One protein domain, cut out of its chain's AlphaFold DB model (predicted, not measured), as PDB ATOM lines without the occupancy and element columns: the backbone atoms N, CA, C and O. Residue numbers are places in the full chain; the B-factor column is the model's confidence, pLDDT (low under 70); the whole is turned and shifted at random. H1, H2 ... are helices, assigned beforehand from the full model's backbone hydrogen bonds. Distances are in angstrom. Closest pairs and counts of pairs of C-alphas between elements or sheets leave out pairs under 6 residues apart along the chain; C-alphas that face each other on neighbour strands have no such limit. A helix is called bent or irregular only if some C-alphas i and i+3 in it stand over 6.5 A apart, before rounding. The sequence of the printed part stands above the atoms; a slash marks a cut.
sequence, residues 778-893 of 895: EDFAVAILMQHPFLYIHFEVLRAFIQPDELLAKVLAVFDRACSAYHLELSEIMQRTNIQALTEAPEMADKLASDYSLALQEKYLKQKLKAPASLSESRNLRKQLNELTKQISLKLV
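What this domain is: This is residues 778 to 893 of the 895 residues of the protein "Toprim domain-containing protein" of Abscondita terminalis (UniProt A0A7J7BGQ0). H1 is the core of a head of short helices: H2 and H6 run beside it in a small three-helix bundle, while H3, H4 and H5 pack round it. The long helix H6 runs on past this head, and H7 folds back beside the far part of H6, the two making a narrow V. The printed part has 116 residues with seven named helices, H1 to H7 in order along the chain, and no named strand; the class is all helix. It is compact, with a radius of gyration of the C-alphas of 15.2 A, and spans 42 by 36 by 21 A.

Where its parts are: H1 is residues 778 to 787, 14.3 A long, beginning with C-alpha 778 at (6.467, 8.373, 39.044). H2 is residues 789 to 800, 19.7 A, and H3 is residues 807 to 813, 9.7 A. H4 is residues 819 to 833, 17.4 A, and H5 is residues 835 to 838, 5.0 A. H6, residues 842 to 864, is the longest helix at 32.5 A and ends with C-alpha 864 at (6.485, 21.295, 48.878). H7, residues 871 to 891, is 30.5 A long and ends with C-alpha 891 at (27.477, 10.900, 42.530). H2 and H4 are irregular: C-alphas 790 and 793 are 7.2 A apart, and C-alphas 821 and 824 are 8.3 A apart.

How they stand to each other: H1 is the hub, touching five helices. H1 and H2 form a helical hairpin at a shallow tilt of 31 degrees, opposite ways; H2 touches with residues 791 to 795 alone, and the closest C-alphas, of Leu 785 and Tyr 792, are 6.3 A apart. H1 touches H3 at a steep tilt of 50 degrees, with the closest C-alphas, of Val 782 and Leu 808, 5.8 A apart. H1 touches H4, about perpendicular at 74 degrees, with the closest C-alphas, of Ala 783 and Met 830, 5.7 A apart. H1 touches H5, the closest C-alphas being those of Ala 783 and Ile 835, 6.3 A. H1 touches H6 at a shallow tilt of 31 degrees, opposite ways, the closest C-alphas being those of Ala 781 and Tyr 852, 6.5 A. H2 touches H6 at a shallow tilt of 11 degrees, the same way, the closest C-alphas being those of Phe 795 and Ser 853, 5.5 A. H6 and H7 form a helical hairpin at a shallow tilt of 28 degrees; H6 touches with residues 854 to 864 alone, and the closest C-alphas, of Leu 861 and Leu 877, are 6.5 A apart. H7 is apart from H1 to H5. Each O i to N i+4 pair is within hydrogen-bond range in H1, H3, H6 and H7, against 9 of 11 in H4 and 1 of 8 in H2, where 6 of 9 O i to N i+3 pairs are within range; H5 is too short for an O i to N i+4 pair.

The domain as a whole: The two C-alphas farthest apart, of Glu 840 and Leu 871, are 45.3 A apart. The printed part has no cut and no long link. Its mean pLDDT is 76.1, with 26 residues under 70, among them residues 815 to 821 and 885 to 893.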
ATOM      1  N   GLU A 778       7.392   9.129  38.201       88.31
ATOM      2  CA  GLU A 778       6.467   8.373  39.044       88.31
ATOM      3  C   GLU A 778       6.015   7.052  38.399       88.31
ATOM      4  O   GLU A 778       5.872   6.049  39.097       88.31
ATOM      5  N   ASP A 779       5.810   7.031  37.078       87.12
ATOM      6  CA  ASP A 779       5.396   5.832  36.342       87.12
ATOM      7  C   ASP A 779       6.561   4.841  36.219       87.12
ATOM      8  O   ASP A 779       6.367   3.638  36.375       87.12
ATOM      9  N   PHE A 780       7.781   5.344  35.987       82.38
ATOM     10  CA  PHE A 780       8.994   4.524  36.014       82.38
ATOM     11  C   PHE A 780       9.255   3.956  37.411       82.38
ATOM     12  O   PHE A 780       9.533   2.766  37.524       82.38
ATOM     13  N   ALA A 781       9.085   4.745  38.475       88.56
ATOM     14  CA  ALA A 781       9.167   4.240  39.846       88.56
ATOM     15  C   ALA A 781       8.132   3.133  40.118       88.56
ATOM     16  O   ALA A 781       8.487   2.090  40.661       88.56
ATOM     17  N   VAL A 782       6.876   3.298  39.681       90.12
ATOM     18  CA  VAL A 782       5.863   2.229  39.766       90.12
ATOM     19  C   VAL A 782       6.291   0.988  38.972       90.12
ATOM     20  O   VAL A 782       6.228  -0.114  39.510       90.12
ATOM     21  N   ALA A 783       6.778   1.136  37.738       87.94
ATOM     22  CA  ALA A 783       7.214   0.007  36.913       87.94
ATOM     23  C   ALA A 783       8.417  -0.747  37.511       87.94
ATOM     24  O   ALA A 783       8.419  -1.978  37.539       87.94
ATOM     25  N   ILE A 784       9.405  -0.027  38.059       87.88
ATOM     26  CA  ILE A 784      10.543  -0.602  38.796       87.88
ATOM     27  C   ILE A 784      10.039  -1.412  39.993       87.88
ATOM     28  O   ILE A 784      10.471  -2.544  40.185       87.88
ATOM     29  N   LEU A 785       9.095  -0.873  40.768       89.12
ATOM     30  CA  LEU A 785       8.535  -1.546  41.944       89.12
ATOM     31  C   LEU A 785       7.669  -2.769  41.599       89.12
ATOM     32  O   LEU A 785       7.617  -3.704  42.392       89.12
ATOM     33  N   MET A 786       7.006  -2.785  40.438       88.31
ATOM     34  CA  MET A 786       6.262  -3.960  39.958       88.31
ATOM     35  C   MET A 786       7.187  -5.054  39.405       88.31
ATOM     36  O   MET A 786       6.900  -6.234  39.593       88.31
ATOM     37  N   GLN A 787       8.291  -4.683  38.747       85.94
ATOM     38  CA  GLN A 787       9.246  -5.634  38.164       85.94
ATOM     39  C   GLN A 787      10.257  -6.176  39.192       85.94
ATOM     40  O   GLN A 787      10.603  -7.354  39.155       85.94
ATOM     41  N   HIS A 788      10.716  -5.326  40.116       88.88
ATOM     42  CA  HIS A 788      11.770  -5.604  41.101       88.88
ATOM     43  C   HIS A 788      11.347  -5.151  42.511       88.88
ATOM     44  O   HIS A 788      11.871  -4.162  43.034       88.88
ATOM     45  N   PRO A 789      10.412  -5.860  43.177       88.81
ATOM     46  CA  PRO A 789       9.781  -5.367  44.407       88.81
ATOM     47  C   PRO A 789      10.750  -5.124  45.579       88.81
ATOM     48  O   PRO A 789      10.492  -4.296  46.449       88.81
ATOM     49  N   PHE A 790      11.901  -5.800  45.595       85.94
ATOM     50  CA  PHE A 790      12.945  -5.621  46.610       85.94
ATOM     51  C   PHE A 790      13.593  -4.221  46.593       85.94
ATOM     52  O   PHE A 790      14.124  -3.785  47.612       85.94
ATOM     53  N   LEU A 791      13.498  -3.478  45.482       90.44
ATOM     54  CA  LEU A 791      14.037  -2.115  45.350       90.44
ATOM     55  C   LEU A 791      13.174  -1.037  46.033       90.44
ATOM     56  O   LEU A 791      13.535   0.141  46.013       90.44
ATOM     57  N   TYR A 792      12.080  -1.428  46.701       88.31
ATOM     58  CA  TYR A 792      11.239  -0.565  47.542       88.31
ATOM     59  C   TYR A 792      12.036   0.364  48.477       88.31
ATOM     60  O   TYR A 792      11.669   1.528  48.647       88.31
ATOM     61  N   ILE A 793      13.156  -0.116  49.028       86.81
ATOM     62  CA  ILE A 793      14.002   0.638  49.965       86.81
ATOM     63  C   ILE A 793      14.545   1.959  49.389       86.81
ATOM     64  O   ILE A 793      14.683   2.928  50.132       86.81
ATOM     65  N   HIS A 794      14.771   2.053  48.070       87.50
ATOM     66  CA  HIS A 794      15.167   3.314  47.425       87.50
ATOM     67  C   HIS A 794      14.041   4.349  47.446       87.50
ATOM     68  O   HIS A 794      14.308   5.544  47.548       87.50
ATOM     69  N   PHE A 795      12.783   3.914  47.349       91.88
ATOM     70  CA  PHE A 795      11.618   4.781  47.158       91.88
ATOM     71  C   PHE A 795      10.833   5.072  48.446       91.88
ATOM     72  O   PHE A 795      10.048   6.020  48.466       91.88
ATOM     73  N   GLU A 796      11.051   4.326  49.536       87.94
ATOM     74  CA  GLU A 796      10.355   4.518  50.821       87.94
ATOM     75  C   GLU A 796      10.397   5.974  51.321       87.94
ATOM     76  O   GLU A 796       9.383   6.511  51.775       87.94
ATOM     77  N   VAL A 797      11.541   6.644  51.165       86.88
ATOM     78  CA  VAL A 797      11.760   8.048  51.553       86.88
ATOM     79  C   VAL A 797      10.764   9.030  50.909       86.88
ATOM     80  O   VAL A 797      10.454  10.069  51.497       86.88
ATOM     81  N   LEU A 798      10.186   8.695  49.747       89.31
ATOM     82  CA  LEU A 798       9.186   9.528  49.068       89.31
ATOM     83  C   LEU A 798       7.884   9.672  49.867       89.31
ATOM     84  O   LEU A 798       7.215  10.699  49.735       89.31
ATOM     85  N   ARG A 799       7.553   8.714  50.750       86.88
ATOM     86  CA  ARG A 799       6.350   8.740  51.612       86.88
ATOM     87  C   ARG A 799       6.234  10.001  52.486       86.88
ATOM     88  O   ARG A 799       5.136  10.333  52.916       86.88
ATOM     89  N   ALA A 800       7.331  10.720  52.743       82.19
ATOM     90  CA  ALA A 800       7.332  11.977  53.505       82.19
ATOM     91  C   ALA A 800       6.982  13.236  52.670       82.19
ATOM     92  O   ALA A 800       6.804  14.332  53.227       82.19
ATOM     93  N   PHE A 801       6.913  13.108  51.339       81.94
ATOM     94  CA  PHE A 801       6.842  14.236  50.399       81.94
ATOM     95  C   PHE A 801       5.750  14.111  49.323       81.94
ATOM     96  O   PHE A 801       5.232  15.143  48.898       81.94
ATOM     97  N   ILE A 802       5.415  12.889  48.898       86.00
ATOM     98  CA  ILE A 802       4.390  12.581  47.884       86.00
ATOM     99  C   ILE A 802       2.957  12.824  48.396       86.00
ATOM    100  O   ILE A 802       2.710  12.715  49.600       86.00
ATOM    101  N   GLN A 803       2.003  13.132  47.509       84.12
ATOM    102  CA  GLN A 803       0.594  13.273  47.903       84.12
ATOM    103  C   GLN A 803      -0.120  11.905  47.983       84.12
ATOM    104  O   GLN A 803       0.107  11.050  47.124       84.12
ATOM    105  N   PRO A 804      -1.008  11.659  48.974       81.94
ATOM    106  CA  PRO A 804      -1.643  10.345  49.169       81.94
ATOM    107  C   PRO A 804      -2.555   9.865  48.026       81.94
ATOM    108  O   PRO A 804      -2.902   8.683  47.966       81.94
ATOM    109  N   ASP A 805      -2.987  10.760  47.138       81.75
ATOM    110  CA  ASP A 805      -3.827  10.451  45.981       81.75
ATOM    111  C   ASP A 805      -3.034  10.012  44.736       81.75
ATOM    112  O   ASP A 805      -3.629   9.473  43.799       81.75
ATOM    113  N   GLU A 806      -1.705  10.135  44.728       86.88
ATOM    114  CA  GLU A 806      -0.858   9.667  43.624       86.88
ATOM    115  C   GLU A 806      -0.770   8.128  43.572       86.88
ATOM    116  O   GLU A 806      -0.743   7.448  44.601       86.88
ATOM    117  N   LEU A 807      -0.694   7.545  42.365       85.69
ATOM    118  CA  LEU A 807      -0.577   6.086  42.196       85.69
ATOM    119  C   LEU A 807       0.677   5.533  42.886       85.69
ATOM    120  O   LEU A 807       0.590   4.536  43.598       85.69
ATOM    121  N   LEU A 808       1.820   6.211  42.742       88.94
ATOM    122  CA  LEU A 808       3.063   5.821  43.408       88.94
ATOM    123  C   LEU A 808       2.919   5.832  44.941       88.94
ATOM    124  O   LEU A 808       3.423   4.925  45.596       88.94
ATOM    125  N   ALA A 809       2.172   6.777  45.525       87.00
ATOM    126  CA  ALA A 809       1.911   6.792  46.966       87.00
ATOM    127  C   ALA A 809       1.087   5.573  47.410       87.00
ATOM    128  O   ALA A 809       1.396   4.953  48.426       87.00
ATOM    129  N   LYS A 810       0.077   5.188  46.620       85.44
ATOM    130  CA  LYS A 810      -0.771   4.007  46.865       85.44
ATOM    131  C   LYS A 810       0.008   2.697  46.721       85.44
ATOM    132  O   LYS A 810      -0.120   1.823  47.576       85.44
ATOM    133  N   VAL A 811       0.857   2.587  45.695       85.00
ATOM    134  CA  VAL A 811       1.777   1.452  45.494       85.00
ATOM    135  C   VAL A 811       2.755   1.343  46.665       85.00
ATOM    136  O   VAL A 811       2.840   0.287  47.287       85.00
ATOM    137  N   LEU A 812       3.408   2.445  47.053       84.38
ATOM    138  CA  LEU A 812       4.285   2.494  48.229       84.38
ATOM    139  C   LEU A 812       3.542   2.219  49.546       84.38
ATOM    140  O   LEU A 812       4.179   1.827  50.520       84.38
ATOM    141  N   ALA A 813       2.228   2.434  49.630       79.75
ATOM    142  CA  ALA A 813       1.443   2.194  50.842       79.75
ATOM    143  C   ALA A 813       0.964   0.738  50.997       79.75
ATOM    144  O   ALA A 813       0.924   0.244  52.122       79.75
ATOM    145  N   VAL A 814       0.595   0.051  49.906       72.19
ATOM    146  CA  VAL A 814      -0.159  -1.226  49.956       72.19
ATOM    147  C   VAL A 814       0.485  -2.331  49.101       72.19
ATOM    148  O   VAL A 814      -0.193  -3.086  48.400       72.19
ATOM    149  N   PHE A 815       1.814  -2.418  49.196       61.09
ATOM    150  CA  PHE A 815       2.734  -3.180  48.338       61.09
ATOM    151  C   PHE A 815       2.348  -4.642  48.029       61.09
ATOM    152  O   PHE A 815       2.677  -5.149  46.964       61.09
ATOM    153  N   ASP A 816       1.630  -5.306  48.939       50.53
ATOM    154  CA  ASP A 816       1.308  -6.742  48.885       50.53
ATOM    155  C   ASP A 816      -0.203  -7.043  48.711       50.53
ATOM    156  O   ASP A 816      -0.603  -8.203  48.648       50.53
ATOM    157  N   ARG A 817      -1.095  -6.030  48.683       49.81
ATOM    158  CA  ARG A 817      -2.561  -6.275  48.805       49.81
ATOM    159  C   ARG A 817      -3.524  -5.465  47.927       49.81
ATOM    160  O   ARG A 817      -4.723  -5.713  48.023       49.81
ATOM    161  N   ALA A 818      -3.070  -4.539  47.073       51.03
ATOM    162  CA  ALA A 818      -3.989  -3.675  46.297       51.03
ATOM    163  C   ALA A 818      -3.780  -3.621  44.769       51.03
ATOM    164  O   ALA A 818      -4.564  -2.969  44.080       51.03
ATOM    165  N   CYS A 819      -2.779  -4.302  44.204       55.88
ATOM    166  CA  CYS A 819      -2.439  -4.178  42.775       55.88
ATOM    167  C   CYS A 819      -3.563  -4.629  41.812       55.88
ATOM    168  O   CYS A 819      -3.616  -4.174  40.671       55.88
ATOM    169  N   SER A 820      -4.513  -5.452  42.272       62.16
ATOM    170  CA  SER A 820      -5.714  -5.829  41.508       62.16
ATOM    171  C   SER A 820      -6.641  -4.644  41.202       62.16
ATOM    172  O   SER A 820      -7.241  -4.611  40.130       62.16
ATOM    173  N   ALA A 821      -6.727  -3.647  42.091       69.44
ATOM    174  CA  ALA A 821      -7.578  -2.467  41.907       69.44
ATOM    175  C   ALA A 821      -7.054  -1.504  40.825       69.44
ATOM    176  O   ALA A 821      -7.828  -0.728  40.269       69.44
ATOM    177  N   TYR A 822      -5.757  -1.579  40.507       75.75
ATOM    178  CA  TYR A 822      -5.070  -0.710  39.544       75.75
ATOM    179  C   TYR A 822      -4.561  -1.474  38.312       75.75
ATOM    180  O   TYR A 822      -3.793  -0.931  37.524       75.75
ATOM    181  N   HIS A 823      -4.985  -2.728  38.115       74.94
ATOM    182  CA  HIS A 823      -4.405  -3.645  37.125       74.94
ATOM    183  C   HIS A 823      -4.342  -3.084  35.690       74.94
ATOM    184  O   HIS A 823      -3.348  -3.301  35.001       74.94
ATOM    185  N   LEU A 824      -5.357  -2.330  35.248       74.12
ATOM    186  CA  LEU A 824      -5.366  -1.692  33.923       74.12
ATOM    187  C   LEU A 824      -4.311  -0.577  33.804       74.12
ATOM    188  O   LEU A 824      -3.541  -0.565  32.849       74.12
ATOM    189  N   GLU A 825      -4.245   0.312  34.796       77.50
ATOM    190  CA  GLU A 825      -3.297   1.436  34.850       77.50
ATOM    191  C   GLU A 825      -1.848   0.933  34.986       77.50
ATOM    192  O   GLU A 825      -0.952   1.405  34.291       77.50
ATOM    193  N   LEU A 826      -1.634  -0.104  35.803       80.75
ATOM    194  CA  LEU A 826      -0.348  -0.795  35.933       80.75
ATOM    195  C   LEU A 826       0.060  -1.507  34.631       80.75
ATOM    196  O   LEU A 826       1.225  -1.445  34.251       80.75
ATOM    197  N   SER A 827      -0.877  -2.144  33.920       78.25
ATOM    198  CA  SER A 827      -0.600  -2.784  32.624       78.25
ATOM    199  C   SER A 827      -0.171  -1.760  31.566       78.25
ATOM    200  O   SER A 827       0.817  -1.978  30.865       78.25
ATOM    201  N   GLU A 828      -0.840  -0.603  31.505       74.25
ATOM    202  CA  GLU A 828      -0.450   0.502  30.620       74.25
ATOM    203  C   GLU A 828       0.938   1.065  30.981       74.25
ATOM    204  O   GLU A 828       1.769   1.284  30.098       74.25
ATOM    205  N   ILE A 829       1.227   1.236  32.278       79.06
ATOM    206  CA  ILE A 829       2.540   1.672  32.782       79.06
ATOM    207  C   ILE A 829       3.650   0.691  32.379       79.06
ATOM    208  O   ILE A 829       4.680   1.120  31.855       79.06
ATOM    209  N   MET A 830       3.449  -0.617  32.561       78.62
ATOM    210  CA  MET A 830       4.441  -1.634  32.186       78.62
ATOM    211  C   MET A 830       4.687  -1.662  30.669       78.62
ATOM    212  O   MET A 830       5.834  -1.756  30.235       78.62
ATOM    213  N   GLN A 831       3.635  -1.500  29.858       68.12
ATOM    214  CA  GLN A 831       3.754  -1.433  28.396       68.12
ATOM    215  C   GLN A 831       4.488  -0.167  27.919       68.12
ATOM    216  O   GLN A 831       5.334  -0.261  27.032       68.12
ATOM    217  N   ARG A 832       4.221   1.010  28.511       70.44
ATOM    218  CA  ARG A 832       4.814   2.293  28.071       70.44
ATOM    219  C   ARG A 832       6.198   2.612  28.649       70.44
ATOM    220  O   ARG A 832       6.849   3.536  28.170       70.44
ATOM    221  N   THR A 833       6.641   1.892  29.681       66.81
ATOM    222  CA  THR A 833       7.982   2.056  30.283       66.81
ATOM    223  C   THR A 833       9.035   1.129  29.680       66.81
ATOM    224  O   THR A 833      10.218   1.451  29.753       66.81
ATOM    225  N   ASN A 834       8.632  -0.016  29.107       71.06
ATOM    226  CA  ASN A 834       9.534  -1.095  28.679       71.06
ATOM    227  C   ASN A 834      10.554  -1.490  29.776       71.06
ATOM    228  O   ASN A 834      11.730  -1.741  29.505       71.06
ATOM    229  N   ILE A 835      10.112  -1.503  31.041       76.88
ATOM    230  CA  ILE A 835      11.020  -1.586  32.194       76.88
ATOM    231  C   ILE A 835      11.871  -2.863  32.214       76.88
ATOM    232  O   ILE A 835      12.999  -2.844  32.703       76.88
ATOM    233  N   GLN A 836      11.370  -3.953  31.629       76.44
ATOM    234  CA  GLN A 836      12.079  -5.228  31.532       76.44
ATOM    235  C   GLN A 836      13.424  -5.084  30.797       76.44
ATOM    236  O   GLN A 836      14.434  -5.548  31.314       76.44
ATOM    237  N   ALA A 837      13.462  -4.361  29.671       67.75
ATOM    238  CA  ALA A 837      14.689  -4.120  28.899       67.75
ATOM    239  C   ALA A 837      15.631  -3.077  29.539       67.75
ATOM    240  O   ALA A 837      16.800  -2.972  29.178       67.75
ATOM    241  N   LEU A 838      15.132  -2.279  30.488       56.88
ATOM    242  CA  LEU A 838      15.929  -1.300  31.242       56.88
ATOM    243  C   LEU A 838      16.536  -1.891  32.525       56.88
ATOM    244  O   LEU A 838      17.324  -1.225  33.194       56.88
ATOM    245  N   THR A 839      16.154  -3.117  32.893       78.12
ATOM    246  CA  THR A 839      16.477  -3.732  34.190       78.12
ATOM    247  C   THR A 839      16.881  -5.208  34.069       78.12
ATOM    248  O   THR A 839      16.696  -5.989  35.001       78.12
ATOM    249  N   GLU A 840      17.448  -5.591  32.917       76.06
ATOM    250  CA  GLU A 840      17.872  -6.968  32.607       76.06
ATOM    251  C   GLU A 840      18.959  -7.489  33.566       76.06
ATOM    252  O   GLU A 840      18.967  -8.670  33.913       76.06
ATOM    253  N   ALA A 841      19.842  -6.602  34.042       75.31
ATOM    254  CA  ALA A 841      20.827  -6.886  35.086       75.31
ATOM    255  C   ALA A 841      20.386  -6.293  36.445       75.31
ATOM    256  O   ALA A 841      19.955  -5.134  36.484       75.31
ATOM    257  N   PRO A 842      20.566  -7.001  37.583       77.31
ATOM    258  CA  PRO A 842      20.211  -6.484  38.912       77.31
ATOM    259  C   PRO A 842      20.900  -5.156  39.269       77.31
ATOM    260  O   PRO A 842      20.298  -4.290  39.895       77.31
ATOM    261  N   GLU A 843      22.143  -4.974  38.820       75.25
ATOM    262  CA  GLU A 843      22.942  -3.758  39.024       75.25
ATOM    263  C   GLU A 843      22.362  -2.550  38.265       75.25
ATOM    264  O   GLU A 843      22.357  -1.429  38.775       75.25
ATOM    265  N   MET A 844      21.807  -2.782  37.067       69.81
ATOM    266  CA  MET A 844      21.077  -1.756  36.316       69.81
ATOM    267  C   MET A 844      19.771  -1.398  37.022       69.81
ATOM    268  O   MET A 844      19.450  -0.217  37.131       69.81
ATOM    269  N   ALA A 845      19.046  -2.397  37.538       78.31
ATOM    270  CA  ALA A 845      17.805  -2.183  38.275       78.31
ATOM    271  C   ALA A 845      18.028  -1.328  39.538       78.31
ATOM    272  O   ALA A 845      17.309  -0.350  39.742       78.31
ATOM    273  N   ASP A 846      19.054  -1.639  40.340       84.38
ATOM    274  CA  ASP A 846      19.402  -0.883  41.550       84.38
ATOM    275  C   ASP A 846      19.824   0.564  41.238       84.38
ATOM    276  O   ASP A 846      19.286   1.509  41.823       84.38
ATOM    277  N   LYS A 847      20.701   0.759  40.240       79.00
ATOM    278  CA  LYS A 847      21.097   2.096  39.775       79.00
ATOM    279  C   LYS A 847      19.883   2.914  39.326       79.00
ATOM    280  O   LYS A 847      19.712   4.052  39.764       79.00
ATOM    281  N   LEU A 848      19.021   2.326  38.493       77.50
ATOM    282  CA  LEU A 848      17.829   2.980  37.952       77.50
ATOM    283  C   LEU A 848      16.832   3.351  39.064       77.50
ATOM    284  O   LEU A 848      16.281   4.452  39.053       77.50
ATOM    285  N   ALA A 849      16.650   2.479  40.063       84.69
ATOM    286  CA  ALA A 849      15.843   2.763  41.251       84.69
ATOM    287  C   ALA A 849      16.407   3.932  42.074       84.69
ATOM    288  O   ALA A 849      15.667   4.845  42.454       84.69
ATOM    289  N   SER A 850      17.721   3.934  42.302       84.81
ATOM    290  CA  SER A 850      18.418   4.995  43.029       84.81
ATOM    291  C   SER A 850      18.288   6.351  42.327       84.81
ATOM    292  O   SER A 850      17.992   7.361  42.967       84.81
ATOM    293  N   ASP A 851      18.462   6.387  41.005       79.56
ATOM    294  CA  ASP A 851      18.467   7.631  40.232       79.56
ATOM    295  C   ASP A 851      17.047   8.215  40.062       79.56
ATOM    296  O   ASP A 851      16.857   9.417  40.287       79.56
ATOM    297  N   TYR A 852      16.019   7.391  39.797       84.88
ATOM    298  CA  TYR A 852      14.622   7.861  39.807       84.88
ATOM    299  C   TYR A 852      14.153   8.294  41.202       84.88
ATOM    300  O   TYR A 852      13.424   9.282  41.313       84.88
ATOM    301  N   SER A 853      14.588   7.621  42.274       89.44
ATOM    302  CA  SER A 853      14.284   8.061  43.641       89.44
ATOM    303  C   SER A 853      14.853   9.452  43.929       89.44
ATOM    304  O   SER A 853      14.124  10.317  44.415       89.44
ATOM    305  N   LEU A 854      16.121   9.713  43.589       81.56
ATOM    306  CA  LEU A 854      16.746  11.025  43.799       81.56
ATOM    307  C   LEU A 854      16.038  12.136  43.004       81.56
ATOM    308  O   LEU A 854      15.771  13.207  43.554       81.56
ATOM    309  N   ALA A 855      15.672  11.870  41.744       76.38
ATOM    310  CA  ALA A 855      14.916  12.810  40.917       76.38
ATOM    311  C   ALA A 855      13.530  13.125  41.513       76.38
ATOM    312  O   ALA A 855      13.140  14.291  41.615       76.38
ATOM    313  N   LEU A 856      12.802  12.101  41.973       88.25
ATOM    314  CA  LEU A 856      11.499  12.260  42.626       88.25
ATOM    315  C   LEU A 856      11.604  12.987  43.975       88.25
ATOM    316  O   LEU A 856      10.801  13.879  44.245       88.25
ATOM    317  N   GLN A 857      12.611  12.683  44.799       88.19
ATOM    318  CA  GLN A 857      12.870  13.407  46.048       88.19
ATOM    319  C   GLN A 857      13.066  14.904  45.779       88.19
ATOM    320  O   GLN A 857      12.434  15.739  46.429       88.19
ATOM    321  N   GLU A 858      13.885  15.257  44.784       82.50
ATOM    322  CA  GLU A 858      14.148  16.655  44.444       82.50
ATOM    323  C   GLU A 858      12.886  17.352  43.910       82.50
ATOM    324  O   GLU A 858      12.561  18.473  44.313       82.50
ATOM    325  N   LYS A 859      12.123  16.653  43.061       87.69
ATOM    326  CA  LYS A 859      10.841  17.090  42.497       87.69
ATOM    327  C   LYS A 859       9.812  17.397  43.586       87.69
ATOM    328  O   LYS A 859       9.266  18.505  43.595       87.69
ATOM    329  N   TYR A 860       9.561  16.479  44.522       89.75
ATOM    330  CA  TYR A 860       8.581  16.697  45.592       89.75
ATOM    331  C   TYR A 860       9.065  17.715  46.636       89.75
ATOM    332  O   TYR A 860       8.265  18.543  47.070       89.75
ATOM    333  N   LEU A 861      10.362  17.764  46.973       84.06
ATOM    334  CA  LEU A 861      10.921  18.837  47.814       84.06
ATOM    335  C   LEU A 861      10.722  20.218  47.170       84.06
ATOM    336  O   LEU A 861      10.226  21.139  47.825       84.06
ATOM    337  N   LYS A 862      11.024  20.362  45.870       78.50
ATOM    338  CA  LYS A 862      10.776  21.591  45.095       78.50
ATOM    339  C   LYS A 862       9.287  21.937  44.992       78.50
ATOM    340  O   LYS A 862       8.959  23.118  44.918       78.50
ATOM    341  N   GLN A 863       8.378  20.957  44.982       84.50
ATOM    342  CA  GLN A 863       6.932  21.207  45.031       84.50
ATOM    343  C   GLN A 863       6.481  21.685  46.416       84.50
ATOM    344  O   GLN A 863       5.867  22.747  46.515       84.50
ATOM    345  N   LYS A 864       6.838  20.965  47.487       81.00
ATOM    346  CA  LYS A 864       6.485  21.295  48.878       81.00
ATOM    347  C   LYS A 864       7.027  22.673  49.289       81.00
ATOM    348  O   LYS A 864       6.344  23.441  49.959       81.00
ATOM    349  N   LEU A 865       8.200  23.056  48.774       78.31
ATOM    350  CA  LEU A 865       8.797  24.382  48.969       78.31
ATOM    351  C   LEU A 865       8.027  25.543  48.292       78.31
ATOM    352  O   LEU A 865       8.254  26.695  48.661       78.31
ATOM    353  N   LYS A 866       7.101  25.283  47.352       77.69
ATOM    354  CA  LYS A 866       6.224  26.322  46.760       77.69
ATOM    355  C   LYS A 866       5.067  26.727  47.675       77.69
ATOM    356  O   LYS A 866       4.539  27.823  47.512       77.69
ATOM    357  N   ALA A 867       4.671  25.861  48.608       77.62
ATOM    358  CA  ALA A 867       3.577  26.098  49.548       77.62
ATOM    359  C   ALA A 867       3.890  25.502  50.941       77.62
ATOM    360  O   ALA A 867       3.168  24.620  51.406       77.62
ATOM    361  N   PRO A 868       4.973  25.947  51.612       76.94
ATOM    362  CA  PRO A 868       5.325  25.462  52.941       76.94
ATOM    363  C   PRO A 868       4.303  25.961  53.971       76.94
ATOM    364  O   PRO A 868       3.930  27.135  53.961       76.94
ATOM    365  N   ALA A 869       3.899  25.104  54.907       76.75
ATOM    366  CA  ALA A 869       2.935  25.450  55.951       76.75
ATOM    367  C   ALA A 869       3.514  26.417  57.004       76.75
ATOM    368  O   ALA A 869       2.771  27.007  57.787       76.75
ATOM    369  N   SER A 870       4.841  26.597  57.044       71.69
ATOM    370  CA  SER A 870       5.503  27.563  57.929       71.69
ATOM    371  C   SER A 870       6.877  28.024  57.422       71.69
ATOM    372  O   SER A 870       7.530  27.369  56.606       71.69
ATOM    373  N   LEU A 871       7.370  29.142  57.969       52.78
ATOM    374  CA  LEU A 871       8.732  29.633  57.715       52.78
ATOM    375  C   LEU A 871       9.822  28.682  58.245       52.78
ATOM    376  O   LEU A 871      10.903  28.611  57.658       52.78
ATOM    377  N   SER A 872       9.560  27.939  59.326       60.09
ATOM    378  CA  SER A 872      10.477  26.915  59.842       60.09
ATOM    379  C   SER A 872      10.533  25.698  58.916       60.09
ATOM    380  O   SER A 872      11.630  25.233  58.603       60.09
ATOM    381  N   GLU A 873       9.390  25.243  58.391       72.50
ATOM    382  CA  GLU A 873       9.349  24.200  57.362       72.50
ATOM    383  C   GLU A 873      10.070  24.651  56.083       72.50
ATOM    384  O   GLU A 873      10.918  23.921  55.583       72.50
ATOM    385  N   SER A 874       9.837  25.879  55.599       58.31
ATOM    386  CA  SER A 874      10.537  26.413  54.417       58.31
ATOM    387  C   SER A 874      12.064  26.408  54.582       58.31
ATOM    388  O   SER A 874      12.790  26.045  53.655       58.31
ATOM    389  N   ARG A 875      12.574  26.748  55.777       61.94
ATOM    390  CA  ARG A 875      14.010  26.649  56.101       61.94
ATOM    391  C   ARG A 875      14.503  25.197  56.125       61.94
ATOM    392  O   ARG A 875      15.600  24.935  55.636       61.94
ATOM    393  N   ASN A 876      13.707  24.261  56.646       72.81
ATOM    394  CA  ASN A 876      14.061  22.840  56.684       72.81
ATOM    395  C   ASN A 876      14.083  22.214  55.277       72.81
ATOM    396  O   ASN A 876      15.083  21.617  54.892       72.81
ATOM    397  N   LEU A 877      13.044  22.448  54.467       73.31
ATOM    398  CA  LEU A 877      12.952  21.986  53.076       73.31
ATOM    399  C   LEU A 877      14.122  22.500  52.223       73.31
ATOM    400  O   LEU A 877      14.685  21.741  51.442       73.31
ATOM    401  N   ARG A 878      14.549  23.760  52.410       70.94
ATOM    402  CA  ARG A 878      15.762  24.299  51.760       70.94
ATOM    403  C   ARG A 878      17.037  23.578  52.208       70.94
ATOM    404  O   ARG A 878      17.897  23.315  51.376       70.94
ATOM    405  N   LYS A 879      17.170  23.228  53.494       74.25
ATOM    406  CA  LYS A 879      18.321  22.455  53.996       74.25
ATOM    407  C   LYS A 879      18.342  21.033  53.421       74.25
ATOM    408  O   LYS A 879      19.400  20.575  53.002       74.25
ATOM    409  N   GLN A 880      17.189  20.365  53.380       77.00
ATOM    410  CA  GLN A 880      17.032  19.031  52.788       77.00
ATOM    411  C   GLN A 880      17.361  19.044  51.290       77.00
ATOM    412  O   GLN A 880      18.151  18.223  50.837       77.00
ATOM    413  N   LEU A 881      16.834  20.024  50.546       75.38
ATOM    414  CA  LEU A 881      17.121  20.199  49.123       75.38
ATOM    415  C   LEU A 881      18.618  20.438  48.865       75.38
ATOM    416  O   LEU A 881      19.189  19.773  48.011       75.38
ATOM    417  N   ASN A 882      19.274  21.311  49.637       64.12
ATOM    418  CA  ASN A 882      20.711  21.573  49.483       64.12
ATOM    419  C   ASN A 882      21.578  20.322  49.722       64.12
ATOM    420  O   ASN A 882      22.545  20.103  48.995       64.12
ATOM    421  N   GLU A 883      21.253  19.500  50.725       72.62
ATOM    422  CA  GLU A 883      22.002  18.265  50.992       72.62
ATOM    423  C   GLU A 883      21.722  17.193  49.921       72.62
ATOM    424  O   GLU A 883      22.646  16.499  49.505       72.62
ATOM    425  N   LEU A 884      20.500  17.125  49.382       73.50
ATOM    426  CA  LEU A 884      20.169  16.268  48.237       73.50
ATOM    427  C   LEU A 884      20.933  16.689  46.965       73.50
ATOM    428  O   LEU A 884      21.558  15.851  46.320       73.50
ATOM    429  N   THR A 885      20.977  17.984  46.635       64.25
ATOM    430  CA  THR A 885      21.782  18.515  45.516       64.25
ATOM    431  C   THR A 885      23.282  18.237  45.706       64.25
ATOM    432  O   THR A 885      24.003  17.997  44.734       64.25
ATOM    433  N   LYS A 886      23.764  18.194  46.954       63.88
ATOM    434  CA  LYS A 886      25.133  17.787  47.298       63.88
ATOM    435  C   LYS A 886      25.365  16.280  47.119       63.88
ATOM    436  O   LYS A 886      26.410  15.900  46.605       63.88
ATOM    437  N   GLN A 887      24.400  15.421  47.444       68.31
ATOM    438  CA  GLN A 887      24.487  13.978  47.166       68.31
ATOM    439  C   GLN A 887      24.462  13.678  45.658       68.31
ATOM    440  O   GLN A 887      25.276  12.891  45.177       68.31
ATOM    441  N   ILE A 888      23.594  14.357  44.901       59.94
ATOM    442  CA  ILE A 888      23.522  14.249  43.435       59.94
ATOM    443  C   ILE A 888      24.843  14.701  42.791       59.94
ATOM    444  O   ILE A 888      25.393  13.991  41.952       59.94
ATOM    445  N   SER A 889      25.402  15.840  43.213       45.38
ATOM    446  CA  SER A 889      26.681  16.324  42.666       45.38
ATOM    447  C   SER A 889      27.896  15.492  43.102       45.38
ATOM    448  O   SER A 889      28.849  15.402  42.335       45.38
ATOM    449  N   LEU A 890      27.858  14.811  44.256       45.59
ATOM    450  CA  LEU A 890      28.886  13.834  44.645       45.59
ATOM    451  C   LEU A 890      28.814  12.528  43.834       45.59
ATOM    452  O   LEU A 890      29.866  12.001  43.477       45.59
ATOM    453  N   LYS A 891      27.616  12.027  43.480       48.69
ATOM    454  CA  LYS A 891      27.477  10.900  42.530       48.69
ATOM    455  C   LYS A 891      28.157  11.232  41.194       48.69
ATOM    456  O   LYS A 891      29.001  10.467  40.747       48.69
ATOM    457  N   LEU A 892      27.872  12.412  40.632       35.53
ATOM    458  CA  LEU A 892      28.413  12.907  39.350       35.53
ATOM    459  C   LEU A 892      29.944  13.139  39.318       35.53
ATOM    460  O   LEU A 892      30.474  13.549  38.289       35.53
ATOM    461  N   VAL A 893      30.653  12.916  40.431       30.33
ATOM    462  CA  VAL A 893      32.123  13.005  40.547       30.33
ATOM    463  C   VAL A 893      32.770  11.619  40.746       30.33
ATOM    464  O   VAL A 893      33.992  11.485  40.674       30.33
TER     465      VAL A 893